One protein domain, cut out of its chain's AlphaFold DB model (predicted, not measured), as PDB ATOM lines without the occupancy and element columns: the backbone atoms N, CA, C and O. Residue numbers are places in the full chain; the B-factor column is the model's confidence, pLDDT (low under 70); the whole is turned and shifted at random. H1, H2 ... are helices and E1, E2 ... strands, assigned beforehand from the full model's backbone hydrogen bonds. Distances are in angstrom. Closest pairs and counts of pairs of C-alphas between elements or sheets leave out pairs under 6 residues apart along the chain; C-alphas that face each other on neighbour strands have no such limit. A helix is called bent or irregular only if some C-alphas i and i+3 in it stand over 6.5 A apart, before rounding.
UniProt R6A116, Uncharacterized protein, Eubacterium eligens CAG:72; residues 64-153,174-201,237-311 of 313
ATOM      1  N   LYS A  64       0.954  -3.707  26.368       81.75
ATOM      2  CA  LYS A  64       0.586  -2.335  26.035       81.75
ATOM      3  C   LYS A  64       0.593  -1.487  27.296       81.75
ATOM      4  O   LYS A  64       0.007  -1.847  28.314       81.75
ATOM      5  N   LYS A  65       1.248  -0.336  27.218       81.56
ATOM      6  CA  LYS A  65       1.275   0.652  28.293       81.56
ATOM      7  C   LYS A  65       0.075   1.584  28.165       81.56
ATOM      8  O   LYS A  65      -0.141   2.160  27.100       81.56
ATOM      9  N   ILE A  66      -0.673   1.755  29.250       73.94
ATOM     10  CA  ILE A  66      -1.784   2.705  29.354       73.94
ATOM     11  C   ILE A  66      -1.569   3.644  30.543       73.94
ATOM     12  O   ILE A  66      -0.929   3.288  31.532       73.94
ATOM     13  N   GLN A  67      -2.121   4.852  30.446       72.81
ATOM     14  CA  GLN A  67      -2.165   5.810  31.550       72.81
ATOM     15  C   GLN A  67      -3.583   5.856  32.115       72.81
ATOM     16  O   GLN A  67      -4.535   6.126  31.379       72.81
ATOM     17  N   PHE A  68      -3.725   5.597  33.415       64.88
ATOM     18  CA  PHE A  68      -4.998   5.647  34.128       64.88
ATOM     19  C   PHE A  68      -4.889   6.605  35.319       64.88
ATOM     20  O   PHE A  68      -4.428   6.243  36.402       64.88
ATOM     21  N   GLY A  69      -5.295   7.860  35.107       71.62
ATOM     22  CA  GLY A  69      -5.006   8.935  36.058       71.62
ATOM     23  C   GLY A  69      -3.495   9.159  36.165       71.62
ATOM     24  O   GLY A  69      -2.845   9.372  35.146       71.62
ATOM     25  N   ASP A  70      -2.958   9.073  37.381       68.81
ATOM     26  CA  ASP A  70      -1.517   9.181  37.660       68.81
ATOM     27  C   ASP A  70      -0.790   7.821  37.622       68.81
ATOM     28  O   ASP A  70       0.412   7.749  37.877       68.81
ATOM     29  N   LEU A  71      -1.517   6.728  37.352       64.06
ATOM     30  CA  LEU A  71      -0.962   5.379  37.312       64.06
ATOM     31  C   LEU A  71      -0.562   4.987  35.895       64.06
ATOM     32  O   LEU A  71      -1.357   5.044  34.956       64.06
ATOM     33  N   GLU A  72       0.650   4.463  35.795       72.75
ATOM     34  CA  GLU A  72       1.144   3.782  34.615       72.75
ATOM     35  C   GLU A  72       0.860   2.283  34.743       72.75
ATOM     36  O   GLU A  72       1.355   1.629  35.662       72.75
ATOM     37  N   LEU A  73       0.031   1.746  33.847       73.44
ATOM     38  CA  LEU A  73      -0.345   0.333  33.842       73.44
ATOM     39  C   LEU A  73       0.149  -0.333  32.565       73.44
ATOM     40  O   LEU A  73       0.132   0.261  31.486       73.44
ATOM     41  N   TYR A  74       0.521  -1.597  32.683       78.12
ATOM     42  CA  TYR A  74       0.886  -2.436  31.556       78.12
ATOM     43  C   TYR A  74      -0.148  -3.550  31.466       78.12
ATOM     44  O   TYR A  74      -0.436  -4.239  32.442       78.12
ATOM     45  N   LEU A  75      -0.760  -3.703  30.301       81.25
ATOM     46  CA  LEU A  75      -1.776  -4.718  30.055       81.25
ATOM     47  C   LEU A  75      -1.241  -5.706  29.020       81.25
ATOM     48  O   LEU A  75      -0.563  -5.265  28.092       81.25
ATOM     49  N   PRO A  76      -1.538  -7.010  29.125       85.12
ATOM     50  CA  PRO A  76      -1.238  -7.952  28.052       85.12
ATOM     51  C   PRO A  76      -1.810  -7.455  26.718       85.12
ATOM     52  O   PRO A  76      -2.986  -7.091  26.633       85.12
ATOM     53  N   ASP A  77      -0.964  -7.397  25.691       84.94
ATOM     54  CA  ASP A  77      -1.345  -6.925  24.359       84.94
ATOM     55  C   ASP A  77      -1.766  -8.116  23.494       84.94
ATOM     56  O   ASP A  77      -0.941  -8.787  22.872       84.94
ATOM     57  N   ILE A  78      -3.062  -8.433  23.530       84.44
ATOM     58  CA  ILE A  78      -3.659  -9.513  22.741       84.44
ATOM     59  C   ILE A  78      -4.294  -8.905  21.495       84.44
ATOM     60  O   ILE A  78      -5.162  -8.036  21.599       84.44
ATOM     61  N   ALA A  79      -3.917  -9.407  20.320       82.69
ATOM     62  CA  ALA A  79      -4.589  -9.039  19.083       82.69
ATOM     63  C   ALA A  79      -6.064  -9.472  19.122       82.69
ATOM     64  O   ALA A  79      -6.389 -10.581  19.536       82.69
ATOM     65  N   GLU A  80      -6.972  -8.634  18.620       80.44
ATOM     66  CA  GLU A  80      -8.420  -8.917  18.625       80.44
ATOM     67  C   GLU A  80      -8.792 -10.263  17.973       80.44
ATOM     68  O   GLU A  80      -9.752 -10.907  18.384       80.44
ATOM     69  N   ALA A  81      -8.020 -10.721  16.982       82.06
ATOM     70  CA  ALA A  81      -8.227 -12.020  16.337       82.06
ATOM     71  C   ALA A  81      -7.907 -13.224  17.247       82.06
ATOM     72  O   ALA A  81      -8.445 -14.309  17.018       82.06
ATOM     73  N   ASP A  82      -7.065 -13.025  18.263       84.69
ATOM     74  CA  ASP A  82      -6.614 -14.054  19.204       84.69
ATOM     75  C   ASP A  82      -7.411 -14.024  20.521       84.69
ATOM     76  O   ASP A  82      -7.347 -14.967  21.316       84.69
ATOM     77  N   LYS A  83      -8.213 -12.973  20.754       86.75
ATOM     78  CA  LYS A  83      -9.127 -12.905  21.899       86.75
ATOM     79  C   LYS A  83     -10.171 -14.020  21.808       86.75
ATOM     80  O   LYS A  83     -10.907 -14.163  20.827       86.75
ATOM     81  N   LYS A  84     -10.283 -14.809  22.877       90.12
ATOM     82  CA  LYS A  84     -11.308 -15.844  23.005       90.12
ATOM     83  C   LYS A  84     -12.661 -15.167  23.165       90.12
ATOM     84  O   LYS A  84     -12.896 -14.382  24.081       90.12
ATOM     85  N   ARG A  85     -13.574 -15.492  22.250       86.12
ATOM     86  CA  ARG A  85     -14.923 -14.929  22.229       86.12
ATOM     87  C   ARG A  85     -15.613 -15.125  23.580       86.12
ATOM     88  O   ARG A  85     -15.748 -16.255  24.037       86.12
ATOM     89  N   GLY A  86     -16.116 -14.028  24.145       85.00
ATOM     90  CA  GLY A  86     -16.882 -14.046  25.390       85.00
ATOM     91  C   GLY A  86     -16.055 -13.837  26.656       85.00
ATOM     92  O   GLY A  86     -16.631 -13.538  27.702       85.00
ATOM     93  N   VAL A  87     -14.729 -13.936  26.573       89.31
ATOM     94  CA  VAL A  87     -13.843 -13.598  27.687       89.31
ATOM     95  C   VAL A  87     -13.741 -12.080  27.801       89.31
ATOM     96  O   VAL A  87     -13.435 -11.413  26.817       89.31
ATOM     97  N   LYS A  88     -13.974 -11.557  29.008       86.56
ATOM     98  CA  LYS A  88     -13.627 -10.187  29.389       86.56
ATOM     99  C   LYS A  88     -12.148 -10.142  29.733       86.56
ATOM    100  O   LYS A  88     -11.705 -10.858  30.634       86.56
ATOM    101  N   TYR A  89     -11.408  -9.296  29.041       86.00
ATOM    102  CA  TYR A  89      -9.994  -9.065  29.285       86.00
ATOM    103  C   TYR A  89      -9.791  -7.804  30.135       86.00
ATOM    104  O   TYR A  89     -10.657  -6.938  30.233       86.00
ATOM    105  N   VAL A  90      -8.626  -7.692  30.773       79.81
ATOM    106  CA  VAL A  90      -8.259  -6.553  31.626       79.81
ATOM    107  C   VAL A  90      -8.367  -5.212  30.893       79.81
ATOM    108  O   VAL A  90      -8.721  -4.206  31.498       79.81
ATOM    109  N   ASP A  91      -8.108  -5.177  29.587       77.25
ATOM    110  CA  ASP A  91      -8.240  -3.965  28.783       77.25
ATOM    111  C   ASP A  91      -9.695  -3.545  28.568       77.25
ATOM    112  O   ASP A  91      -9.970  -2.346  28.540       77.25
ATOM    113  N   ASP A  92     -10.626  -4.500  28.517       76.44
ATOM    114  CA  ASP A  92     -12.063  -4.217  28.486       76.44
ATOM    115  C   ASP A  92     -12.517  -3.522  29.781       76.44
ATOM    116  O   ASP A  92     -13.393  -2.662  29.742       76.44
ATOM    117  N   ALA A  93     -11.898  -3.847  30.924       68.31
ATOM    118  CA  ALA A  93     -12.216  -3.245  32.222       68.31
ATOM    119  C   ALA A  93     -11.731  -1.791  32.358       68.31
ATOM    120  O   ALA A  93     -12.344  -0.997  33.072       68.31
ATOM    121  N   TYR A  94     -10.638  -1.440  31.675       65.56
ATOM    122  CA  TYR A  94     -10.110  -0.072  31.624       65.56
ATOM    123  C   TYR A  94     -10.635   0.729  30.423       65.56
ATOM    124  O   TYR A  94     -10.315   1.913  30.282       65.56
ATOM    125  N   SER A  95     -11.460   0.114  29.574       65.19
ATOM    126  CA  SER A  95     -12.184   0.808  28.517       65.19
ATOM    127  C   SER A  95     -13.311   1.657  29.112       65.19
ATOM    128  O   SER A  95     -14.074   1.214  29.966       65.19
ATOM    129  N   LEU A  96     -13.450   2.896  28.635       51.88
ATOM    130  CA  LEU A  96     -14.532   3.806  29.041       51.88
ATOM    131  C   LEU A  96     -15.888   3.454  28.396       51.88
ATOM    132  O   LEU A  96     -16.860   4.194  28.567       51.88
ATOM    133  N   ASP A  97     -15.957   2.360  27.636       57.88
ATOM    134  CA  ASP A  97     -17.124   1.991  26.847       57.88
ATOM    135  C   ASP A  97     -18.064   1.059  27.633       57.88
ATOM    136  O   ASP A  97     -17.871  -0.156  27.710       57.88
ATOM    137  N   MET A  98     -19.105   1.642  28.240       52.94
ATOM    138  CA  MET A  98     -20.100   0.909  29.044       52.94
ATOM    139  C   MET A  98     -20.833  -0.196  28.259       52.94
ATOM    140  O   MET A  98     -21.394  -1.109  28.868       52.94
ATOM    141  N   ASP A  99     -20.822  -0.146  26.923       63.53
ATOM    142  CA  ASP A  99     -21.499  -1.121  26.061       63.53
ATOM    143  C   ASP A  99     -20.861  -2.523  26.119       63.53
ATOM    144  O   ASP A  99     -21.527  -3.522  25.824       63.53
ATOM    145  N   LEU A 100     -19.602  -2.635  26.563       64.69
ATOM    146  CA  LEU A 100     -18.891  -3.914  26.636       64.69
ATOM    147  C   LEU A 100     -19.547  -4.894  27.615       64.69
ATOM    148  O   LEU A 100     -19.633  -6.086  27.320       64.69
ATOM    149  N   TYR A 101     -20.081  -4.430  28.747       65.62
ATOM    150  CA  TYR A 101     -20.748  -5.318  29.709       65.62
ATOM    151  C   TYR A 101     -21.979  -6.004  29.097       65.62
ATOM    152  O   TYR A 101     -22.159  -7.221  29.212       65.62
ATOM    153  N   GLU A 102     -22.786  -5.239  28.364       72.31
ATOM    154  CA  GLU A 102     -23.984  -5.735  27.687       72.31
ATOM    155  C   GLU A 102     -23.662  -6.671  26.519       72.31
ATOM    156  O   GLU A 102     -24.430  -7.591  26.221       72.31
ATOM    157  N   ILE A 103     -22.515  -6.479  25.865       77.44
ATOM    158  CA  ILE A 103     -22.038  -7.373  24.809       77.44
ATOM    159  C   ILE A 103     -21.700  -8.752  25.384       77.44
ATOM    160  O   ILE A 103     -22.194  -9.758  24.870       77.44
ATOM    161  N   HIS A 104     -20.931  -8.818  26.473       79.62
ATOM    162  CA  HIS A 104     -20.520 -10.094  27.069       79.62
ATOM    163  C   HIS A 104     -21.713 -10.913  27.566       79.62
ATOM    164  O   HIS A 104     -21.810 -12.105  27.265       79.62
ATOM    165  N   LYS A 105     -22.693 -10.261  28.206       77.62
ATOM    166  CA  LYS A 105     -23.953 -10.908  28.606       77.62
ATOM    167  C   LYS A 105     -24.665 -11.571  27.434       77.62
ATOM    168  O   LYS A 105     -25.172 -12.681  27.577       77.62
ATOM    169  N   LYS A 106     -24.709 -10.905  26.278       82.69
ATOM    170  CA  LYS A 106     -25.362 -11.427  25.069       82.69
ATOM    171  C   LYS A 106     -24.555 -12.544  24.418       82.69
ATOM    172  O   LYS A 106     -25.150 -13.515  23.964       82.69
ATOM    173  N   ILE A 107     -23.229 -12.408  24.363       85.94
ATOM    174  CA  ILE A 107     -22.340 -13.387  23.724       85.94
ATOM    175  C   ILE A 107     -22.305 -14.700  24.506       85.94
ATOM    176  O   ILE A 107     -22.365 -15.759  23.887       85.94
ATOM    177  N   ASN A 108     -22.232 -14.632  25.835       89.00
ATOM    178  CA  ASN A 108     -22.067 -15.810  26.689       89.00
ATOM    179  C   ASN A 108     -23.380 -16.518  27.026       89.00
ATOM    180  O   ASN A 108     -23.354 -17.543  27.703       89.00
ATOM    181  N   LYS A 109     -24.509 -15.988  26.548       92.69
ATOM    182  CA  LYS A 109     -25.850 -16.493  26.823       92.69
ATOM    183  C   LYS A 109     -26.028 -17.911  26.270       92.69
ATOM    184  O   LYS A 109     -25.958 -18.071  25.050       92.69
ATOM    185  N   PRO A 110     -26.345 -18.907  27.116       94.56
ATOM    186  CA  PRO A 110     -26.727 -20.231  26.645       94.56
ATOM    187  C   PRO A 110     -27.940 -20.194  25.704       94.56
ATOM    188  O   PRO A 110     -28.788 -19.284  25.758       94.56
ATOM    189  N   ASP A 111     -28.038 -21.197  24.833       95.75
ATOM    190  CA  ASP A 111     -29.242 -21.388  24.023       95.75
ATOM    191  C   ASP A 111     -30.424 -21.769  24.923       95.75
ATOM    192  O   ASP A 111     -30.262 -22.461  25.924       95.75
ATOM    193  N   GLY A 112     -31.624 -21.299  24.573       94.94
ATOM    194  CA  GLY A 112     -32.828 -21.538  25.380       94.94
ATOM    195  C   GLY A 112     -32.901 -20.740  26.686       94.94
ATOM    196  O   GLY A 112     -33.696 -21.089  27.552       94.94
ATOM    197  N   MET A 113     -32.091 -19.692  26.851       95.38
ATOM    198  CA  MET A 113     -32.108 -18.829  28.039       95.38
ATOM    199  C   MET A 113     -32.243 -17.340  27.706       95.38
ATOM    200  O   MET A 113     -31.721 -16.873  26.685       95.38
ATOM    201  N   LYS A 114     -32.830 -16.578  28.635       93.12
ATOM    202  CA  LYS A 114     -32.850 -15.105  28.665       93.12
ATOM    203  C   LYS A 114     -31.855 -14.551  29.673       93.12
ATOM    204  O   LYS A 114     -31.495 -15.174  30.668       93.12
ATOM    205  N   ILE A 115     -31.437 -13.321  29.406       88.94
ATOM    206  CA  ILE A 115     -30.554 -12.545  30.274       88.94
ATOM    207  C   ILE A 115     -31.362 -12.065  31.489       88.94
ATOM    208  O   ILE A 115     -32.401 -11.428  31.315       88.94
ATOM    209  N   LYS A 116     -30.882 -12.359  32.703       82.56
ATOM    210  CA  LYS A 116     -31.460 -11.863  33.968       82.56
ATOM    211  C   LYS A 116     -30.654 -10.700  34.551       82.56
ATOM    212  O   LYS A 116     -31.266  -9.764  35.053       82.56
ATOM    213  N   ASN A 117     -29.330 -10.728  34.367       71.81
ATOM    214  CA  ASN A 117     -28.322  -9.891  35.030       71.81
ATOM    215  C   ASN A 117     -28.136 -10.268  36.502       71.81
ATOM    216  O   ASN A 117     -29.077 -10.218  37.283       71.81
ATOM    217  N   ALA A 118     -26.900 -10.595  36.858       62.09
ATOM    218  CA  ALA A 118     -26.402 -10.449  38.218       62.09
ATOM    219  C   ALA A 118     -25.359  -9.329  38.139       62.09
ATOM    220  O   ALA A 118     -24.590  -9.305  37.182       62.09
ATOM    221  N   ASP A 119     -25.354  -8.371  39.058       58.00
ATOM    222  CA  ASP A 119     -24.255  -7.408  39.152       58.00
ATOM    223  C   ASP A 119     -23.141  -8.092  39.940       58.00
ATOM    224  O   ASP A 119     -23.155  -8.110  41.163       58.00
ATOM    225  N   GLY A 120     -22.264  -8.778  39.210       58.72
ATOM    226  CA  GLY A 120     -21.281  -9.683  39.793       58.72
ATOM    227  C   GLY A 120     -19.923  -9.047  40.044       58.72
ATOM    228  O   GLY A 120     -19.587  -7.965  39.552       58.72
ATOM    229  N   PHE A 121     -19.121  -9.791  40.778       62.41
ATOM    230  CA  PHE A 121     -17.700  -9.600  41.006       62.41
ATOM    231  C   PHE A 121     -16.838  -9.478  39.762       62.41
ATOM    232  O   PHE A 121     -16.994 -10.176  38.756       62.41
ATOM    233  N   GLY A 122     -15.852  -8.596  39.880       71.50
ATOM    234  CA  GLY A 122     -14.714  -8.515  38.987       71.50
ATOM    235  C   GLY A 122     -13.447  -8.309  39.802       71.50
ATOM    236  O   GLY A 122     -13.374  -7.373  40.596       71.50
ATOM    237  N   ILE A 123     -12.441  -9.153  39.589       75.69
ATOM    238  CA  ILE A 123     -11.092  -8.953  40.117       75.69
ATOM    239  C   ILE A 123     -10.123  -8.884  38.959       75.69
ATOM    240  O   ILE A 123     -10.109  -9.749  38.092       75.69
ATOM    241  N   GLY A 124      -9.291  -7.851  38.975       75.94
ATOM    242  CA  GLY A 124      -8.240  -7.664  37.996       75.94
ATOM    243  C   GLY A 124      -6.938  -7.259  38.644       75.94
ATOM    244  O   GLY A 124      -6.923  -6.376  39.501       75.94
ATOM    245  N   MET A 125      -5.851  -7.845  38.161       75.81
ATOM    246  CA  MET A 125      -4.495  -7.393  38.419       75.81
ATOM    247  C   MET A 125      -3.837  -7.080  37.067       75.81
ATOM    248  O   MET A 125      -3.638  -7.992  36.263       75.81
ATOM    249  N   PRO A 126      -3.559  -5.805  36.740       72.88
ATOM    250  CA  PRO A 126      -2.762  -5.472  35.563       72.88
ATOM    251  C   PRO A 126      -1.293  -5.854  35.793       72.88
ATOM    252  O   PRO A 126      -0.843  -5.883  36.939       72.88
ATOM    253  N   TYR A 127      -0.531  -6.074  34.717       73.75
ATOM    254  CA  TYR A 127       0.918  -6.243  34.834       73.75
ATOM    255  C   TYR A 127       1.537  -4.969  35.404       73.75
ATOM    256  O   TYR A 127       1.186  -3.842  35.025       73.75
ATOM    257  N   ARG A 128       2.488  -5.157  36.312       68.25
ATOM    258  CA  ARG A 128       3.321  -4.100  36.871       68.25
ATOM    259  C   ARG A 128       4.723  -4.652  37.053       68.25
ATOM    260  O   ARG A 128       4.887  -5.821  37.378       68.25
ATOM    261  N   GLU A 129       5.719  -3.803  36.829       68.62
ATOM    262  CA  GLU A 129       7.093  -4.136  37.200       68.62
ATOM    263  C   GLU A 129       7.183  -4.326  38.718       68.62
ATOM    264  O   GLU A 129       6.484  -3.642  39.477       68.62
ATOM    265  N   TYR A 130       8.053  -5.238  39.153       72.25
ATOM    266  CA  TYR A 130       8.304  -5.475  40.570       72.25
ATOM    267  C   TYR A 130       8.558  -4.172  41.352       72.25
ATOM    268  O   TYR A 130       9.420  -3.361  41.000       72.25
ATOM    269  N   SER A 131       7.886  -4.028  42.495       71.31
ATOM    270  CA  SER A 131       8.263  -3.085  43.549       71.31
ATOM    271  C   SER A 131       8.023  -3.696  44.929       71.31
ATOM    272  O   SER A 131       7.213  -4.610  45.079       71.31
ATOM    273  N   GLU A 132       8.710  -3.196  45.960       76.88
ATOM    274  CA  GLU A 132       8.485  -3.668  47.336       76.88
ATOM    275  C   GLU A 132       7.053  -3.364  47.811       76.88
ATOM    276  O   GLU A 132       6.484  -4.119  48.596       76.88
ATOM    277  N   GLU A 133       6.446  -2.281  47.322       73.31
ATOM    278  CA  GLU A 133       5.042  -1.949  47.573       73.31
ATOM    279  C   GLU A 133       4.086  -2.930  46.892       73.31
ATOM    280  O   GLU A 133       3.097  -3.330  47.501       73.31
ATOM    281  N   LEU A 134       4.378  -3.332  45.652       69.69
ATOM    282  CA  LEU A 134       3.583  -4.319  44.928       69.69
ATOM    283  C   LEU A 134       3.705  -5.697  45.575       69.69
ATOM    284  O   LEU A 134       2.700  -6.377  45.733       69.69
ATOM    285  N   GLN A 135       4.907  -6.080  46.013       72.31
ATOM    286  CA  GLN A 135       5.106  -7.334  46.735       72.31
ATOM    287  C   GLN A 135       4.271  -7.370  48.018       72.31
ATOM    288  O   GLN A 135       3.582  -8.350  48.248       72.31
ATOM    289  N   LYS A 136       4.233  -6.281  48.799       72.88
ATOM    290  CA  LYS A 136       3.348  -6.193  49.976       72.88
ATOM    291  C   LYS A 136       1.872  -6.329  49.603       72.88
ATOM    292  O   LYS A 136       1.147  -7.034  50.289       72.88
ATOM    293  N   GLN A 137       1.438  -5.689  48.514       67.75
ATOM    294  CA  GLN A 137       0.060  -5.813  48.024       67.75
ATOM    295  C   GLN A 137      -0.273  -7.243  47.596       67.75
ATOM    296  O   GLN A 137      -1.403  -7.666  47.791       67.75
ATOM    297  N   VAL A 138       0.688  -7.974  47.029       66.69
ATOM    298  CA  VAL A 138       0.533  -9.352  46.534       66.69
ATOM    299  C   VAL A 138       0.604 -10.376  47.661       66.69
ATOM    300  O   VAL A 138      -0.204 -11.298  47.690       66.69
ATOM    301  N   ASP A 139       1.497 -10.177  48.630       65.62
ATOM    302  CA  ASP A 139       1.537 -10.957  49.872       65.62
ATOM    303  C   ASP A 139       0.233 -10.780  50.659       65.62
ATOM    304  O   ASP A 139      -0.274 -11.731  51.252       65.62
ATOM    305  N   GLU A 140      -0.337  -9.571  50.625       61.41
ATOM    306  CA  GLU A 140      -1.712  -9.338  51.052       61.41
ATOM    307  C   GLU A 140      -2.695 -10.063  50.113       61.41
ATOM    308  O   GLU A 140      -3.587 -10.717  50.615       61.41
ATOM    309  N   PHE A 141      -2.528 -10.055  48.787       56.22
ATOM    310  CA  PHE A 141      -3.444 -10.656  47.795       56.22
ATOM    311  C   PHE A 141      -3.525 -12.192  47.752       56.22
ATOM    312  O   PHE A 141      -4.391 -12.702  47.038       56.22
ATOM    313  N   ASN A 142      -2.702 -12.935  48.499       56.03
ATOM    314  CA  ASN A 142      -2.820 -14.393  48.680       56.03
ATOM    315  C   ASN A 142      -4.081 -14.764  49.503       56.03
ATOM    316  O   ASN A 142      -4.019 -15.443  50.530       56.03
ATOM    317  N   TYR A 143      -5.248 -14.275  49.077       60.84
ATOM    318  CA  TYR A 143      -6.539 -14.470  49.713       60.84
ATOM    319  C   TYR A 143      -7.380 -15.488  48.956       60.84
ATOM    320  O   TYR A 143      -7.504 -15.467  47.734       60.84
ATOM    321  N   THR A 144      -8.101 -16.286  49.733       59.50
ATOM    322  CA  THR A 144      -9.339 -16.901  49.284       59.50
ATOM    323  C   THR A 144     -10.383 -15.813  49.064       59.50
ATOM    324  O   THR A 144     -10.833 -15.169  50.022       59.50
ATOM    325  N   VAL A 145     -10.798 -15.616  47.819       63.47
ATOM    326  CA  VAL A 145     -11.865 -14.673  47.527       63.47
ATOM    327  C   VAL A 145     -13.208 -15.370  47.638       63.47
ATOM    328  O   VAL A 145     -13.458 -16.362  46.963       63.47
ATOM    329  N   THR A 146     -14.053 -14.851  48.525       64.06
ATOM    330  CA  THR A 146     -15.382 -15.389  48.799       64.06
ATOM    331  C   THR A 146     -16.421 -14.431  48.260       64.06
ATOM    332  O   THR A 146     -16.485 -13.283  48.702       64.06
ATOM    333  N   GLU A 147     -17.277 -14.923  47.385       64.69
ATOM    334  CA  GLU A 147     -18.451 -14.193  46.947       64.69
ATOM    335  C   GLU A 147     -19.703 -15.021  47.190       64.69
ATOM    336  O   GLU A 147     -19.792 -16.179  46.791       64.69
ATOM    337  N   VAL A 148     -20.676 -14.409  47.860       63.28
ATOM    338  CA  VAL A 148     -22.069 -14.852  47.804       63.28
ATOM    339  C   VAL A 148     -22.675 -14.135  46.615       63.28
ATOM    340  O   VAL A 148     -22.504 -12.920  46.522       63.28
ATOM    341  N   PHE A 149     -23.382 -14.864  45.751       68.06
ATOM    342  CA  PHE A 149     -24.129 -14.275  44.637       68.06
ATOM    343  C   PHE A 149     -24.850 -13.000  45.094       68.06
ATOM    344  O   PHE A 149     -25.616 -13.030  46.058       68.06
ATOM    345  N   PHE A 150     -24.521 -11.876  44.451       57.06
ATOM    346  CA  PHE A 150     -24.919 -10.552  44.916       57.06
ATOM    347  C   PHE A 150     -26.435 -10.361  44.824       57.06
ATOM    348  O   PHE A 150     -27.015 -10.333  43.735       57.06
ATOM    349  N   ASP A 151     -27.058 -10.174  45.984       65.75
ATOM    350  CA  ASP A 151     -28.483  -9.915  46.115       65.75
ATOM    351  C   ASP A 151     -28.702  -8.408  46.286       65.75
ATOM    352  O   ASP A 151     -28.210  -7.813  47.251       65.75
ATOM    353  N   PRO A 152     -29.383  -7.740  45.339       58.72
ATOM    354  CA  PRO A 152     -29.599  -6.312  45.447       58.72
ATOM    355  C   PRO A 152     -30.511  -5.999  46.639       58.72
ATOM    356  O   PRO A 152     -31.579  -6.591  46.820       58.72
ATOM    357  N   GLU A 153     -30.103  -4.999  47.421       66.06
ATOM    358  CA  GLU A 153     -30.938  -4.401  48.458       66.06
ATOM    359  C   GLU A 153     -32.223  -3.848  47.819       66.06
ATOM    360  O   GLU A 153     -32.190  -2.950  46.969       66.06
ATOM    361  N   ALA A 174     -32.907 -15.327  41.664       78.44
ATOM    362  CA  ALA A 174     -33.132 -16.611  41.008       78.44
ATOM    363  C   ALA A 174     -32.485 -16.617  39.610       78.44
ATOM    364  O   ALA A 174     -33.020 -16.017  38.670       78.44
ATOM    365  N   ILE A 175     -31.335 -17.283  39.488       86.06
ATOM    366  CA  ILE A 175     -30.654 -17.575  38.219       86.06
ATOM    367  C   ILE A 175     -30.614 -19.086  37.985       86.06
ATOM    368  O   ILE A 175     -30.527 -19.862  38.931       86.06
ATOM    369  N   ASP A 176     -30.652 -19.505  36.722       90.69
ATOM    370  CA  ASP A 176     -30.520 -20.917  36.355       90.69
ATOM    371  C   ASP A 176     -29.079 -21.265  35.977       90.69
ATOM    372  O   ASP A 176     -28.592 -22.337  36.331       90.69
ATOM    373  N   VAL A 177     -28.381 -20.344  35.300       92.00
ATOM    374  CA  VAL A 177     -26.972 -20.494  34.906       92.00
ATOM    375  C   VAL A 177     -26.208 -19.198  35.138       92.00
ATOM    376  O   VAL A 177     -26.680 -18.119  34.772       92.00
ATOM    377  N   LEU A 178     -24.995 -19.315  35.677       89.44
ATOM    378  CA  LEU A 178     -24.017 -18.228  35.737       89.44
ATOM    379  C   LEU A 178     -22.875 -18.501  34.755       89.44
ATOM    380  O   LEU A 178     -22.370 -19.621  34.700       89.44
ATOM    381  N   ALA A 179     -22.444 -17.474  34.022       90.75
ATOM    382  CA  ALA A 179     -21.178 -17.488  33.293       90.75
ATOM    383  C   ALA A 179     -20.110 -16.632  33.992       90.75
ATOM    384  O   ALA A 179     -20.364 -15.480  34.358       90.75
ATOM    385  N   ILE A 180     -18.903 -17.184  34.100       89.88
ATOM    386  CA  ILE A 180     -17.733 -16.572  34.731       89.88
ATOM    387  C   ILE A 180     -16.614 -16.527  33.697       89.88
ATOM    388  O   ILE A 180     -16.220 -17.548  33.138       89.88
ATOM    389  N   SER A 181     -16.101 -15.338  33.423       91.06
ATOM    390  CA  SER A 181     -14.975 -15.118  32.527       91.06
ATOM    391  C   SER A 181     -13.667 -15.152  33.300       91.06
ATOM    392  O   SER A 181     -13.515 -14.405  34.261       91.06
ATOM    393  N   PHE A 182     -12.702 -15.928  32.815       92.25
ATOM    394  CA  PHE A 182     -11.323 -15.935  33.294       92.25
ATOM    395  C   PHE A 182     -10.392 -15.524  32.154       92.25
ATOM    396  O   PHE A 182     -10.274 -16.246  31.167       92.25
ATOM    397  N   ALA A 183      -9.708 -14.395  32.307       92.00
ATOM    398  CA  ALA A 183      -8.555 -13.997  31.512       92.00
ATOM    399  C   ALA A 183      -7.299 -14.140  32.375       92.00
ATOM    400  O   ALA A 183      -7.043 -13.318  33.249       92.00
ATOM    401  N   ILE A 184      -6.544 -15.214  32.151       91.12
ATOM    402  CA  ILE A 184      -5.360 -15.577  32.948       91.12
ATOM    403  C   ILE A 184      -4.069 -15.556  32.116       91.12
ATOM    404  O   ILE A 184      -2.988 -15.796  32.631       91.12
ATOM    405  N   TYR A 185      -4.166 -15.223  30.826       89.12
ATOM    406  CA  TYR A 185      -3.012 -14.879  29.990       89.12
ATOM    407  C   TYR A 185      -1.914 -15.958  29.968       89.12
ATOM    408  O   TYR A 185      -0.724 -15.644  29.981       89.12
ATOM    409  N   GLU A 186      -2.314 -17.230  29.890       87.88
ATOM    410  CA  GLU A 186      -1.424 -18.394  29.982       87.88
ATOM    411  C   GLU A 186      -0.285 -18.404  28.946       87.88
ATOM    412  O   GLU A 186       0.767 -18.994  29.178       87.88
ATOM    413  N   ASP A 187      -0.458 -17.704  27.822       85.88
ATOM    414  CA  ASP A 187       0.540 -17.585  26.752       85.88
ATOM    415  C   ASP A 187       1.553 -16.436  26.969       85.88
ATOM    416  O   ASP A 187       2.596 -16.359  26.301       85.88
ATOM    417  N   PHE A 188       1.267 -15.522  27.901       83.94
ATOM    418  CA  PHE A 188       2.103 -14.349  28.185       83.94
ATOM    419  C   PHE A 188       3.167 -14.652  29.238       83.94
ATOM    420  O   PHE A 188       4.295 -14.158  29.118       83.94
ATOM    421  N   PHE A 189       2.831 -15.507  30.202       82.94
ATOM    422  CA  PHE A 189       3.657 -15.855  31.356       82.94
ATOM    423  C   PHE A 189       4.276 -17.257  31.214       82.94
ATOM    424  O   PHE A 189       3.805 -18.086  30.439       82.94
ATOM    425  N   GLU A 190       5.385 -17.533  31.912       80.50
ATOM    426  CA  GLU A 190       5.997 -18.878  31.894       80.50
ATOM    427  C   GLU A 190       5.148 -19.918  32.619       80.50
ATOM    428  O   GLU A 190       5.108 -21.083  32.213       80.50
ATOM    429  N   SER A 191       4.482 -19.474  33.679       80.12
ATOM    430  CA  SER A 191       3.572 -20.245  34.507       80.12
ATOM    431  C   SER A 191       2.365 -19.389  34.864       80.12
ATOM    432  O   SER A 191       2.463 -18.170  35.006       80.12
ATOM    433  N   VAL A 192       1.233 -20.059  35.017       82.81
ATOM    434  CA  VAL A 192      -0.001 -19.508  35.576       82.81
ATOM    435  C   VAL A 192      -0.050 -19.949  37.043       82.81
ATOM    436  O   VAL A 192       0.358 -21.083  37.307       82.81
ATOM    437  N   PRO A 193      -0.501 -19.100  37.984       82.62
ATOM    438  CA  PRO A 193      -0.763 -19.515  39.358       82.62
ATOM    439  C   PRO A 193      -1.724 -20.702  39.412       82.62
ATOM    440  O   PRO A 193      -2.571 -20.868  38.527       82.62
ATOM    441  N   ASP A 194      -1.636 -21.496  40.472       87.19
ATOM    442  CA  ASP A 194      -2.610 -22.555  40.707       87.19
ATOM    443  C   ASP A 194      -3.926 -21.906  41.154       87.19
ATOM    444  O   ASP A 194      -4.057 -21.404  42.271       87.19
ATOM    445  N   ILE A 195      -4.895 -21.863  40.236       88.44
ATOM    446  CA  ILE A 195      -6.209 -21.257  40.458       88.44
ATOM    447  C   ILE A 195      -7.235 -22.367  40.662       88.44
ATOM    448  O   ILE A 195      -7.529 -23.137  39.740       88.44
ATOM    449  N   LYS A 196      -7.843 -22.410  41.847       91.56
ATOM    450  CA  LYS A 196      -8.937 -23.323  42.178       91.56
ATOM    451  C   LYS A 196     -10.208 -22.540  42.479       91.56
ATOM    452  O   LYS A 196     -10.237 -21.682  43.353       91.56
ATOM    453  N   LEU A 197     -11.284 -22.869  41.776       91.25
ATOM    454  CA  LEU A 197     -12.622 -22.362  42.051       91.25
ATOM    455  C   LEU A 197     -13.439 -23.455  42.736       91.25
ATOM    456  O   LEU A 197     -13.640 -24.516  42.156       91.25
ATOM    457  N   SER A 198     -13.938 -23.185  43.936       92.69
ATOM    458  CA  SER A 198     -14.832 -24.075  44.679       92.69
ATOM    459  C   SER A 198     -16.206 -23.432  44.838       92.69
ATOM    460  O   SER A 198     -16.313 -22.239  45.127       92.69
ATOM    461  N   ILE A 199     -17.259 -24.222  44.664       91.88
ATOM    462  CA  ILE A 199     -18.654 -23.802  44.782       91.88
ATOM    463  C   ILE A 199     -19.254 -24.479  46.004       91.88
ATOM    464  O   ILE A 199     -19.367 -25.707  46.050       91.88
ATOM    465  N   TYR A 200     -19.679 -23.680  46.975       93.75
ATOM    466  CA  TYR A 200     -20.353 -24.173  48.169       93.75
ATOM    467  C   TYR A 200     -21.826 -23.777  48.156       93.75
ATOM    468  O   TYR A 200     -22.163 -22.633  47.868       93.75
ATOM    469  N   GLY A 201     -22.718 -24.696  48.501       93.12
ATOM    470  CA  GLY A 201     -24.112 -24.372  48.792       93.12
ATOM    471  C   GLY A 201     -24.275 -23.991  50.253       93.12
ATOM    472  O   GLY A 201     -23.745 -24.673  51.128       93.12
ATOM    473  N   CYS A 237     -21.019 -25.183  55.171       95.44
ATOM    474  CA  CYS A 237     -21.565 -25.221  53.819       95.44
ATOM    475  C   CYS A 237     -21.285 -26.584  53.172       95.44
ATOM    476  O   CYS A 237     -20.353 -27.294  53.549       95.44
ATOM    477  N   ASP A 238     -22.075 -26.943  52.164       95.75
ATOM    478  CA  ASP A 238     -21.836 -28.157  51.385       95.75
ATOM    479  C   ASP A 238     -20.938 -27.814  50.190       95.75
ATOM    480  O   ASP A 238     -21.304 -26.959  49.391       95.75
ATOM    481  N   LEU A 239     -19.779 -28.465  50.038       95.44
ATOM    482  CA  LEU A 239     -18.992 -28.375  48.801       95.44
ATOM    483  C   LEU A 239     -19.742 -29.115  47.687       95.44
ATOM    484  O   LEU A 239     -20.013 -30.311  47.811       95.44
ATOM    485  N   ILE A 240     -20.085 -28.403  46.617       94.12
ATOM    486  CA  ILE A 240     -20.929 -28.920  45.532       94.12
ATOM    487  C   ILE A 240     -20.099 -29.292  44.314       94.12
ATOM    488  O   ILE A 240     -20.334 -30.344  43.730       94.12
ATOM    489  N   ALA A 241     -19.158 -28.429  43.947       94.56
ATOM    490  CA  ALA A 241     -18.273 -28.625  42.811       94.56
ATOM    491  C   ALA A 241     -16.975 -27.853  43.038       94.56
ATOM    492  O   ALA A 241     -16.967 -26.827  43.723       94.56
ATOM    493  N   ASP A 242     -15.891 -28.310  42.429       94.50
ATOM    494  CA  ASP A 242     -14.643 -27.564  42.373       94.50
ATOM    495  C   ASP A 242     -13.934 -27.785  41.040       94.50
ATOM    496  O   ASP A 242     -14.131 -28.787  40.354       94.50
ATOM    497  N   ARG A 243     -13.144 -26.796  40.629       94.31
ATOM    498  CA  ARG A 243     -12.460 -26.816  39.346       94.31
ATOM    499  C   ARG A 243     -11.133 -26.084  39.399       94.31
ATOM    500  O   ARG A 243     -11.053 -24.933  39.816       94.31
ATOM    501  N   GLU A 244     -10.109 -26.741  38.872       93.75
ATOM    502  CA  GLU A 244      -8.819 -26.127  38.576       93.75
ATOM    503  C   GLU A 244      -8.893 -25.363  37.240       93.75
ATOM    504  O   GLU A 244      -9.336 -25.902  36.216       93.75
ATOM    505  N   ILE A 245      -8.472 -24.099  37.240       92.31
ATOM    506  CA  ILE A 245      -8.536 -23.202  36.083       92.31
ATOM    507  C   ILE A 245      -7.135 -23.024  35.501       92.31
ATOM    508  O   ILE A 245      -6.285 -22.369  36.089       92.31
ATOM    509  N   LYS A 246      -6.903 -23.596  34.312       90.38
ATOM    510  CA  LYS A 246      -5.583 -23.584  33.642       90.38
ATOM    511  C   LYS A 246      -5.518 -22.746  32.379       90.38
ATOM    512  O   LYS A 246      -4.439 -22.532  31.839       90.38
ATOM    513  N   THR A 247      -6.671 -22.338  31.860       92.19
ATOM    514  CA  THR A 247      -6.760 -21.640  30.578       92.19
ATOM    515  C   THR A 247      -7.773 -20.518  30.641       92.19
ATOM    516  O   THR A 247      -8.839 -20.674  31.246       92.19
ATOM    517  N   THR A 248      -7.470 -19.435  29.932       94.25
ATOM    518  CA  THR A 248      -8.389 -18.331  29.669       94.25
ATOM    519  C   THR A 248      -9.634 -18.871  28.966       94.25
ATOM    520  O   THR A 248      -9.510 -19.460  27.894       94.25
ATOM    521  N   ASP A 249     -10.822 -18.729  29.547       94.62
ATOM    522  CA  ASP A 249     -12.103 -19.115  28.932       94.62
ATOM    523  C   ASP A 249     -13.281 -18.571  29.764       94.62
ATOM    524  O   ASP A 249     -13.103 -17.972  30.827       94.62
ATOM    525  N   VAL A 250     -14.495 -18.799  29.273       93.50
ATOM    526  CA  VAL A 250     -15.744 -18.645  30.015       93.50
ATOM    527  C   VAL A 250     -16.162 -20.004  30.572       93.50
ATOM    528  O   VAL A 250     -16.300 -20.973  29.822       93.50
ATOM    529  N   TYR A 251     -16.400 -20.055  31.876       94.69
ATOM    530  CA  TYR A 251     -16.873 -21.229  32.601       94.69
ATOM    531  C   TYR A 251     -18.307 -21.015  33.077       94.69
ATOM    532  O   TYR A 251     -18.735 -19.879  33.289       94.69
ATOM    533  N   TYR A 252     -19.053 -22.106  33.230       93.38
ATOM    534  CA  TYR A 252     -20.480 -22.064  33.541       93.38
ATOM    535  C   TYR A 252     -20.808 -22.841  34.815       93.38
ATOM    536  O   TYR A 252     -20.317 -23.950  35.019       93.38
ATOM    537  N   MET A 253     -21.689 -22.279  35.638       91.12
ATOM    538  CA  MET A 253     -22.286 -22.945  36.794       91.12
ATOM    539  C   MET A 253     -23.770 -23.196  36.524       91.12
ATOM    540  O   MET A 253     -24.517 -22.254  36.254       91.12
ATOM    541  N   ASP A 254     -24.200 -24.457  36.616       91.31
ATOM    542  CA  ASP A 254     -25.606 -24.863  36.480       91.31
ATOM    543  C   ASP A 254     -26.331 -24.739  37.827       91.31
ATOM    544  O   ASP A 254     -26.591 -25.732  38.512       91.31
ATOM    545  N   TYR A 255     -26.616 -23.500  38.226       87.88
ATOM    546  CA  TYR A 255     -27.232 -23.164  39.512       87.88
ATOM    547  C   TYR A 255     -28.529 -23.949  39.746       87.88
ATOM    548  O   TYR A 255     -28.703 -24.574  40.796       87.88
ATOM    549  N   ALA A 256     -29.419 -23.982  38.749       87.62
ATOM    550  CA  ALA A 256     -30.677 -24.726  38.836       87.62
ATOM    551  C   ALA A 256     -30.447 -26.233  39.002       87.62
ATOM    552  O   ALA A 256     -31.156 -26.894  39.763       87.62
ATOM    553  N   GLY A 257     -29.432 -26.780  38.328       89.88
ATOM    554  CA  GLY A 257     -29.031 -28.176  38.479       89.88
ATOM    555  C   GLY A 257     -28.551 -28.495  39.895       89.88
ATOM    556  O   GLY A 257     -28.967 -29.503  40.477       89.88
ATOM    557  N   PHE A 258     -27.729 -27.619  40.475       88.94
ATOM    558  CA  PHE A 258     -27.224 -27.769  41.839       88.94
ATOM    559  C   PHE A 258     -28.302 -27.589  42.911       88.94
ATOM    560  O   PHE A 258     -28.243 -28.256  43.945       88.94
ATOM    561  N   ASN A 259     -29.303 -26.738  42.665       88.12
ATOM    562  CA  ASN A 259     -30.380 -26.459  43.617       88.12
ATOM    563  C   ASN A 259     -31.733 -27.105  43.273       88.12
ATOM    564  O   ASN A 259     -32.770 -26.659  43.760       88.12
ATOM    565  N   LYS A 260     -31.756 -28.163  42.455       85.44
ATOM    566  CA  LYS A 260     -32.996 -28.817  41.987       85.44
ATOM    567  C   LYS A 260     -33.958 -29.253  43.106       85.44
ATOM    568  O   LYS A 260     -35.167 -29.282  42.902       85.44
ATOM    569  N   ASP A 261     -33.419 -29.582  44.281       88.25
ATOM    570  CA  ASP A 261     -34.184 -30.049  45.443       88.25
ATOM    571  C   ASP A 261     -34.504 -28.902  46.424       88.25
ATOM    572  O   ASP A 261     -35.035 -29.149  47.507       88.25
ATOM    573  N   ASN A 262     -34.175 -27.654  46.060       89.44
ATOM    574  CA  ASN A 262     -34.306 -26.452  46.888       89.44
ATOM    575  C   ASN A 262     -33.670 -26.632  48.282       89.44
ATOM    576  O   ASN A 262     -34.256 -26.297  49.314       89.44
ATOM    577  N   ARG A 263     -32.483 -27.248  48.309       90.88
ATOM    578  CA  ARG A 263     -31.714 -27.498  49.538       90.88
ATOM    579  C   ARG A 263     -30.957 -26.253  49.983       90.88
ATOM    580  O   ARG A 263     -30.783 -26.032  51.183       90.88
ATOM    581  N   TYR A 264     -30.498 -25.463  49.023       91.50
ATOM    582  CA  TYR A 264     -29.635 -24.323  49.266       91.50
ATOM    583  C   TYR A 264     -30.425 -23.036  49.136       91.50
ATOM    584  O   TYR A 264     -31.192 -22.846  48.193       91.50
ATOM    585  N   LYS A 265     -30.210 -22.138  50.092       89.00
ATOM    586  CA  LYS A 265     -30.745 -20.786  50.024       89.00
ATOM    587  C   LYS A 265     -29.959 -19.948  49.025       89.00
ATOM    588  O   LYS A 265     -30.553 -19.171  48.288       89.00
ATOM    589  N   GLN A 266     -28.638 -20.115  49.033       87.94
ATOM    590  CA  GLN A 266     -27.713 -19.395  48.175       87.94
ATOM    591  C   GLN A 266     -26.411 -20.188  48.022       87.94
ATOM    592  O   GLN A 266     -26.221 -21.208  48.686       87.94
ATOM    593  N   PHE A 267     -25.521 -19.730  47.151       88.06
ATOM    594  CA  PHE A 267     -24.223 -20.345  46.902       88.06
ATOM    595  C   PHE A 267     -23.081 -19.368  47.185       88.06
ATOM    596  O   PHE A 267     -23.260 -18.151  47.162       88.06
ATOM    597  N   LEU A 268     -21.905 -19.926  47.447       87.81
ATOM    598  CA  LEU A 268     -20.643 -19.226  47.611       87.81
ATOM    599  C   LEU A 268     -19.684 -19.685  46.525       87.81
ATOM    600  O   LEU A 268     -19.472 -20.887  46.353       87.81
ATOM    601  N   MET A 269     -19.057 -18.731  45.857       87.25
ATOM    602  CA  MET A 269     -17.892 -18.972  45.022       87.25
ATOM    603  C   MET A 269     -16.643 -18.632  45.820       87.25
ATOM    604  O   MET A 269     -16.522 -17.551  46.397       87.25
ATOM    605  N   VAL A 270     -15.734 -19.593  45.885       88.00
ATOM    606  CA  VAL A 270     -14.506 -19.521  46.664       88.00
ATOM    607  C   VAL A 270     -13.349 -19.722  45.703       88.00
ATOM    608  O   VAL A 270     -13.126 -20.826  45.209       88.00
ATOM    609  N   LEU A 271     -12.647 -18.635  45.407       87.06
ATOM    610  CA  LEU A 271     -11.505 -18.618  44.508       87.06
ATOM    611  C   LEU A 271     -10.219 -18.626  45.327       87.06
ATOM    612  O   LEU A 271      -9.945 -17.690  46.074       87.06
ATOM    613  N   GLU A 272      -9.444 -19.688  45.181       86.69
ATOM    614  CA  GLU A 272      -8.131 -19.856  45.791       86.69
ATOM    615  C   GLU A 272      -7.079 -19.685  44.698       86.69
ATOM    616  O   GLU A 272      -7.178 -20.283  43.624       86.69
ATOM    617  N   MET A 273      -6.101 -18.826  44.963       83.12
ATOM    618  CA  MET A 273      -4.956 -18.598  44.094       83.12
ATOM    619  C   MET A 273      -3.702 -18.667  44.948       83.12
ATOM    620  O   MET A 273      -3.500 -17.809  45.810       83.12
ATOM    621  N   GLU A 274      -2.892 -19.696  44.742       75.00
ATOM    622  CA  GLU A 274      -1.643 -19.864  45.482       75.00
ATOM    623  C   GLU A 274      -0.471 -19.257  44.702       75.00
ATOM    624  O   GLU A 274      -0.412 -19.345  43.474       75.00
ATOM    625  N   ASP A 275       0.454 -18.629  45.436       74.25
ATOM    626  CA  ASP A 275       1.736 -18.129  44.935       74.25
ATOM    627  C   ASP A 275       1.634 -17.237  43.684       74.25
ATOM    628  O   ASP A 275       2.402 -17.391  42.731       74.25
ATOM    629  N   ILE A 276       0.698 -16.276  43.676       76.56
ATOM    630  CA  ILE A 276       0.572 -15.317  42.569       76.56
ATOM    631  C   ILE A 276       1.869 -14.494  42.470       76.56
ATOM    632  O   ILE A 276       2.175 -13.731  43.390       76.56
ATOM    633  N   PRO A 277       2.633 -14.570  41.363       73.56
ATOM    634  CA  PRO A 277       3.797 -13.712  41.188       73.56
ATOM    635  C   PRO A 277       3.364 -12.248  41.147       73.56
ATOM    636  O   PRO A 277       2.376 -11.904  40.502       73.56
ATOM    637  N   CYS A 278       4.124 -11.349  41.768       72.56
ATOM    638  CA  CYS A 278       3.753  -9.933  41.805       72.56
ATOM    639  C   CYS A 278       3.706  -9.261  40.423       72.56
ATOM    640  O   CYS A 278       3.004  -8.273  40.241       72.56
ATOM    641  N   GLU A 279       4.393  -9.832  39.437       75.12
ATOM    642  CA  GLU A 279       4.408  -9.380  38.044       75.12
ATOM    643  C   GLU A 279       3.366 -10.118  37.174       75.12
ATOM    644  O   GLU A 279       3.391 -10.024  35.949       75.12
ATOM    645  N   TYR A 280       2.453 -10.885  37.773       81.12
ATOM    646  CA  TYR A 280       1.416 -11.618  37.052       81.12
ATOM    647  C   TYR A 280       0.165 -10.761  36.816       81.12
ATOM    648  O   TYR A 280      -0.193  -9.905  37.623       81.12
ATOM    649  N   SER A 281      -0.520 -11.001  35.695       83.44
ATOM    650  CA  SER A 281      -1.753 -10.298  35.340       83.44
ATOM    651  C   SER A 281      -2.903 -11.270  35.139       83.44
ATOM    652  O   SER A 281      -2.729 -12.326  34.539       83.44
ATOM    653  N   PHE A 282      -4.091 -10.884  35.598       87.38
ATOM    654  CA  PHE A 282      -5.332 -11.598  35.327       87.38
ATOM    655  C   PHE A 282      -6.539 -10.662  35.402       87.38
ATOM    656  O   PHE A 282      -6.480  -9.582  35.992       87.38
ATOM    657  N   TYR A 283      -7.650 -11.093  34.816       86.94
ATOM    658  CA  TYR A 283      -8.961 -10.493  35.003       86.94
ATOM    659  C   TYR A 283     -10.020 -11.587  35.064       86.94
ATOM    660  O   TYR A 283     -10.196 -12.361  34.126       86.94
ATOM    661  N   ILE A 284     -10.728 -11.665  36.180       86.19
ATOM    662  CA  ILE A 284     -11.807 -12.617  36.411       86.19
ATOM    663  C   ILE A 284     -13.057 -11.809  36.654       86.19
ATOM    664  O   ILE A 284     -13.049 -10.874  37.448       86.19
ATOM    665  N   SER A 285     -14.128 -12.142  35.950       81.31
ATOM    666  CA  SER A 285     -15.388 -11.436  36.122       81.31
ATOM    667  C   SER A 285     -16.576 -12.346  35.934       81.31
ATOM    668  O   SER A 285     -16.646 -13.137  34.994       81.31
ATOM    669  N   GLU A 286     -17.558 -12.159  36.789       74.31
ATOM    670  CA  GLU A 286     -18.883 -12.730  36.651       74.31
ATOM    671  C   GLU A 286     -19.897 -11.622  36.308       74.31
ATOM    672  O   GLU A 286     -19.574 -10.646  35.615       74.31
ATOM    673  N   GLY A 287     -21.162 -11.820  36.670       70.12
ATOM    674  CA  GLY A 287     -22.263 -10.900  36.371       70.12
ATOM    675  C   GLY A 287     -23.084 -11.245  35.121       70.12
ATOM    676  O   GLY A 287     -23.863 -10.445  34.597       70.12
ATOM    677  N   MET A 288     -22.924 -12.461  34.602       82.75
ATOM    678  CA  MET A 288     -23.656 -12.948  33.432       82.75
ATOM    679  C   MET A 288     -24.628 -14.048  33.852       82.75
ATOM    680  O   MET A 288     -24.409 -15.228  33.597       82.75
ATOM    681  N   GLY A 289     -25.680 -13.629  34.558       88.19
ATOM    682  CA  GLY A 289     -26.755 -14.496  35.031       88.19
ATOM    683  C   GLY A 289     -27.854 -14.693  33.986       88.19
ATOM    684  O   GLY A 289     -28.347 -13.727  33.380       88.19
ATOM    685  N   TYR A 290     -28.263 -15.945  33.818       91.38
ATOM    686  CA  TYR A 290     -29.260 -16.382  32.851       91.38
ATOM    687  C   TYR A 290     -30.367 -17.171  33.525       91.38
ATOM    688  O   TYR A 290     -30.136 -17.872  34.508       91.38
ATOM    689  N   VAL A 291     -31.565 -17.072  32.963       93.38
ATOM    690  CA  VAL A 291     -32.713 -17.886  33.364       93.38
ATOM    691  C   VAL A 291     -33.328 -18.548  32.137       93.38
ATOM    692  O   VAL A 291     -33.235 -18.021  31.026       93.38
ATOM    693  N   MET A 292     -33.956 -19.696  32.331       94.88
ATOM    694  CA  MET A 292     -34.582 -20.501  31.297       94.88
ATOM    695  C   MET A 292     -35.657 -19.696  30.557       94.88
ATOM    696  O   MET A 292     -36.491 -19.008  31.163       94.88
ATOM    697  N   ASP A 293     -35.630 -19.778  29.228       94.62
ATOM    698  CA  ASP A 293     -36.732 -19.313  28.394       94.62
ATOM    699  C   ASP A 293     -37.883 -20.315  28.428       94.62
ATOM    700  O   ASP A 293     -37.690 -21.519  28.574       94.62
ATOM    701  N   GLU A 294     -39.104 -19.822  28.233       93.94
ATOM    702  CA  GLU A 294     -40.265 -20.697  28.082       93.94
ATOM    703  C   GLU A 294     -40.078 -21.611  26.856       93.94
ATOM    704  O   GLU A 294     -39.959 -21.134  25.725       93.94
ATOM    705  N   GLY A 295     -40.023 -22.929  27.083       93.81
ATOM    706  CA  GLY A 295     -39.744 -23.925  26.042       93.81
ATOM    707  C   GLY A 295     -38.266 -24.037  25.641       93.81
ATOM    708  O   GLY A 295     -37.952 -24.660  24.621       93.81
ATOM    709  N   GLY A 296     -37.354 -23.416  26.396       95.12
ATOM    710  CA  GLY A 296     -35.915 -23.399  26.132       95.12
ATOM    711  C   GLY A 296     -35.166 -24.673  26.531       95.12
ATOM    712  O   GLY A 296     -34.013 -24.847  26.140       95.12
ATOM    713  N   GLU A 297     -35.800 -25.601  27.248       94.81
ATOM    714  CA  GLU A 297     -35.133 -26.708  27.946       94.81
ATOM    715  C   GLU A 297     -34.370 -27.631  26.992       94.81
ATOM    716  O   GLU A 297     -33.248 -28.047  27.276       94.81
ATOM    717  N   SER A 298     -34.957 -27.932  25.829       96.69
ATOM    718  CA  SER A 298     -34.311 -28.792  24.827       96.69
ATOM    719  C   SER A 298     -33.109 -28.111  24.171       96.69
ATOM    720  O   SER A 298     -32.106 -28.769  23.893       96.69
ATOM    721  N   ALA A 299     -33.200 -26.798  23.932       97.50
ATOM    722  CA  ALA A 299     -32.105 -26.022  23.365       97.50
ATOM    723  C   ALA A 299     -30.959 -25.889  24.376       97.50
ATOM    724  O   ALA A 299     -29.808 -26.151  24.027       97.50
ATOM    725  N   TYR A 300     -31.286 -25.597  25.639       96.69
ATOM    726  CA  TYR A 300     -30.305 -25.549  26.715       96.69
ATOM    727  C   TYR A 300     -29.619 -26.897  26.920       96.69
ATOM    728  O   TYR A 300     -28.395 -26.945  26.974       96.69
ATOM    729  N   ALA A 301     -30.362 -28.006  26.971       95.56
ATOM    730  CA  ALA A 301     -29.773 -29.330  27.162       95.56
ATOM    731  C   ALA A 301     -28.773 -29.691  26.047       95.56
ATOM    732  O   ALA A 301     -27.683 -30.191  26.328       95.56
ATOM    733  N   ALA A 302     -29.114 -29.399  24.787       97.31
ATOM    734  CA  ALA A 302     -28.212 -29.619  23.656       97.31
ATOM    735  C   ALA A 302     -26.965 -28.722  23.733       97.31
ATOM    736  O   ALA A 302     -25.848 -29.188  23.497       97.31
ATOM    737  N   TRP A 303     -27.147 -27.450  24.096       97.12
ATOM    738  CA  TRP A 303     -26.050 -26.505  24.277       97.12
ATOM    739  C   TRP A 303     -25.136 -26.903  25.442       97.12
ATOM    740  O   TRP A 303     -23.914 -26.880  25.289       97.12
ATOM    741  N   LYS A 304     -25.701 -27.332  26.577       95.62
ATOM    742  CA  LYS A 304     -24.957 -27.799  27.751       95.62
ATOM    743  C   LYS A 304     -24.102 -29.010  27.401       95.62
ATOM    744  O   LYS A 304     -22.910 -28.998  27.685       95.62
ATOM    745  N   GLU A 305     -24.658 -30.009  26.716       95.88
ATOM    746  CA  GLU A 305     -23.886 -31.188  26.293       95.88
ATOM    747  C   GLU A 305     -22.723 -30.809  25.361       95.88
ATOM    748  O   GLU A 305     -21.611 -31.317  25.512       95.88
ATOM    749  N   ALA A 306     -22.945 -29.868  24.436       96.25
ATOM    750  CA  ALA A 306     -21.899 -29.370  23.545       96.25
ATOM    751  C   ALA A 306     -20.797 -28.578  24.278       96.25
ATOM    752  O   ALA A 306     -19.663 -28.529  23.803       96.25
ATOM    753  N   ASN A 307     -21.112 -27.985  25.434       94.38
ATOM    754  CA  ASN A 307     -20.211 -27.138  26.218       94.38
ATOM    755  C   ASN A 307     -19.806 -27.751  27.566       94.38
ATOM    756  O   ASN A 307     -19.210 -27.058  28.385       94.38
ATOM    757  N   LYS A 308     -20.066 -29.042  27.809       94.12
ATOM    758  CA  LYS A 308     -19.844 -29.699  29.113       94.12
ATOM    759  C   LYS A 308     -18.437 -29.525  29.678       94.12
ATOM    760  O   LYS A 308     -18.256 -29.385  30.877       94.12
ATOM    761  N   ALA A 309     -17.430 -29.436  28.807       93.75
ATOM    762  CA  ALA A 309     -16.048 -29.200  29.214       93.75
ATOM    763  C   ALA A 309     -15.846 -27.849  29.921       93.75
ATOM    764  O   ALA A 309     -14.840 -27.689  30.604       93.75
ATOM    765  N   LYS A 310     -16.773 -26.896  29.774       93.38
ATOM    766  CA  LYS A 310     -16.747 -25.564  30.387       93.38
ATOM    767  C   LYS A 310     -17.565 -25.469  31.677       93.38
ATOM    768  O   LYS A 310     -17.504 -24.439  32.342       93.38
ATOM    769  N   PHE A 311     -18.329 -26.502  32.032       93.81
ATOM    770  CA  PHE A 311     -19.111 -26.495  33.266       93.81
ATOM    771  C   PHE A 311     -18.238 -26.806  34.482       93.81
ATOM    772  O   PHE A 311     -17.319 -27.620  34.416       93.81
TER     773      PHE A 311
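This is residues 64 to 153, 174 to 201 and 237 to 311 of the 313 residues of an uncharacterized protein of Eubacterium eligens CAG:72 (UniProt R6A116). Two twisted antiparallel sheets, E5 E10 E7 E8 in that order and the branched sheet of E3, E4, E6, E9 and E11, stand partly face to face, their long strands running along the longest axis. H1 and H2 cover the branched sheet's face away from the other sheet, H5 packs on its edge strand E9, H4 sits at one end where it grazes both sheets, and H3 and the hairpin E1 E2 lie toward the other end. The printed part has 193 residues with five named helices and eleven named strands, in the order E1 E2 H1 H2 E3 E4 H3 E5 E6 E7 E8 E9 H4 E10 E11 H5; its class is mixed, helices and strands. It is compact, with a radius of gyration of the C-alphas of 17.4 A and spans of 53 by 37 by 35 A.

E1, residues 64 to 68, begins at C-alpha 64 (0.586, -2.335, 26.035). E2 is 71 to 76, H1 90 to 94, H2 99 to 107, E3 113 to 115, E4 122 to 125, H3 132 to 141 and E5 145 to 148. E6, 177 to 183, measures 19.8 A, E7, 194 to 201, 23.0 A, and E8, 238 to 245, 20.9 A. E9 is 249 to 253 and H4 255 to 258. E10, 264 to 274, measures 28.6 A; E11, 282 to 292, 30.8 A. H5, 297 to 310, measures 18.6 A, ends at C-alpha 310 (-16.747, -25.564, 30.387) and is irregular, with C-alphas 306 and 309 8.1 A apart.

E3 and E4 lie on one side of E11 (N 114 to O 291, 2.8 A; N 123 to O 284, 2.8 A), E6 on the other side (N 181 to O 285, 2.8 A). E9 is beside E6 (N 180 to O 251, 2.8 A). H1 and H2 are on the same face of this sheet, at heights of 9.0 and 9.6 A; C-alphas 105 and 288, the closest of H2 and E11, are 5.2 A apart. H5 is on it too, the closest C-alphas, 310 and 251 of E9, 4.9 A apart. In the other sheet N 147 and O 269 of E5 and E10 are 2.9 A apart, N 198 and O 270 of E7 and E10 2.8 A, N 199 and O 241 of E7 and E8 2.8 A. H4 only grazes both sheets; H3 is on neither. In the hairpin E1 and E2, N 66 and O 73 are 2.8 A apart; C-alphas 75 and 91, the closest of E2 and H1, are 6.6 A apart. Every O i to N i+4 pair is within hydrogen-bond range in H1, H2 and H3, 8 of 10 in H5; H4 is too short for one.

The C-alphas farthest apart, of Glu 132 and Gly 295, are 56.5 A apart. Residues 154 to 173 and 202 to 236 are not printed, with C-alpha gaps of 14.5 A and 5.7 A. Of the links printed whole, E2 to H1 is long. The mean pLDDT of the printed part is 82.0; 36 residues are under 70, among them 93 to 101 and 137 to 153.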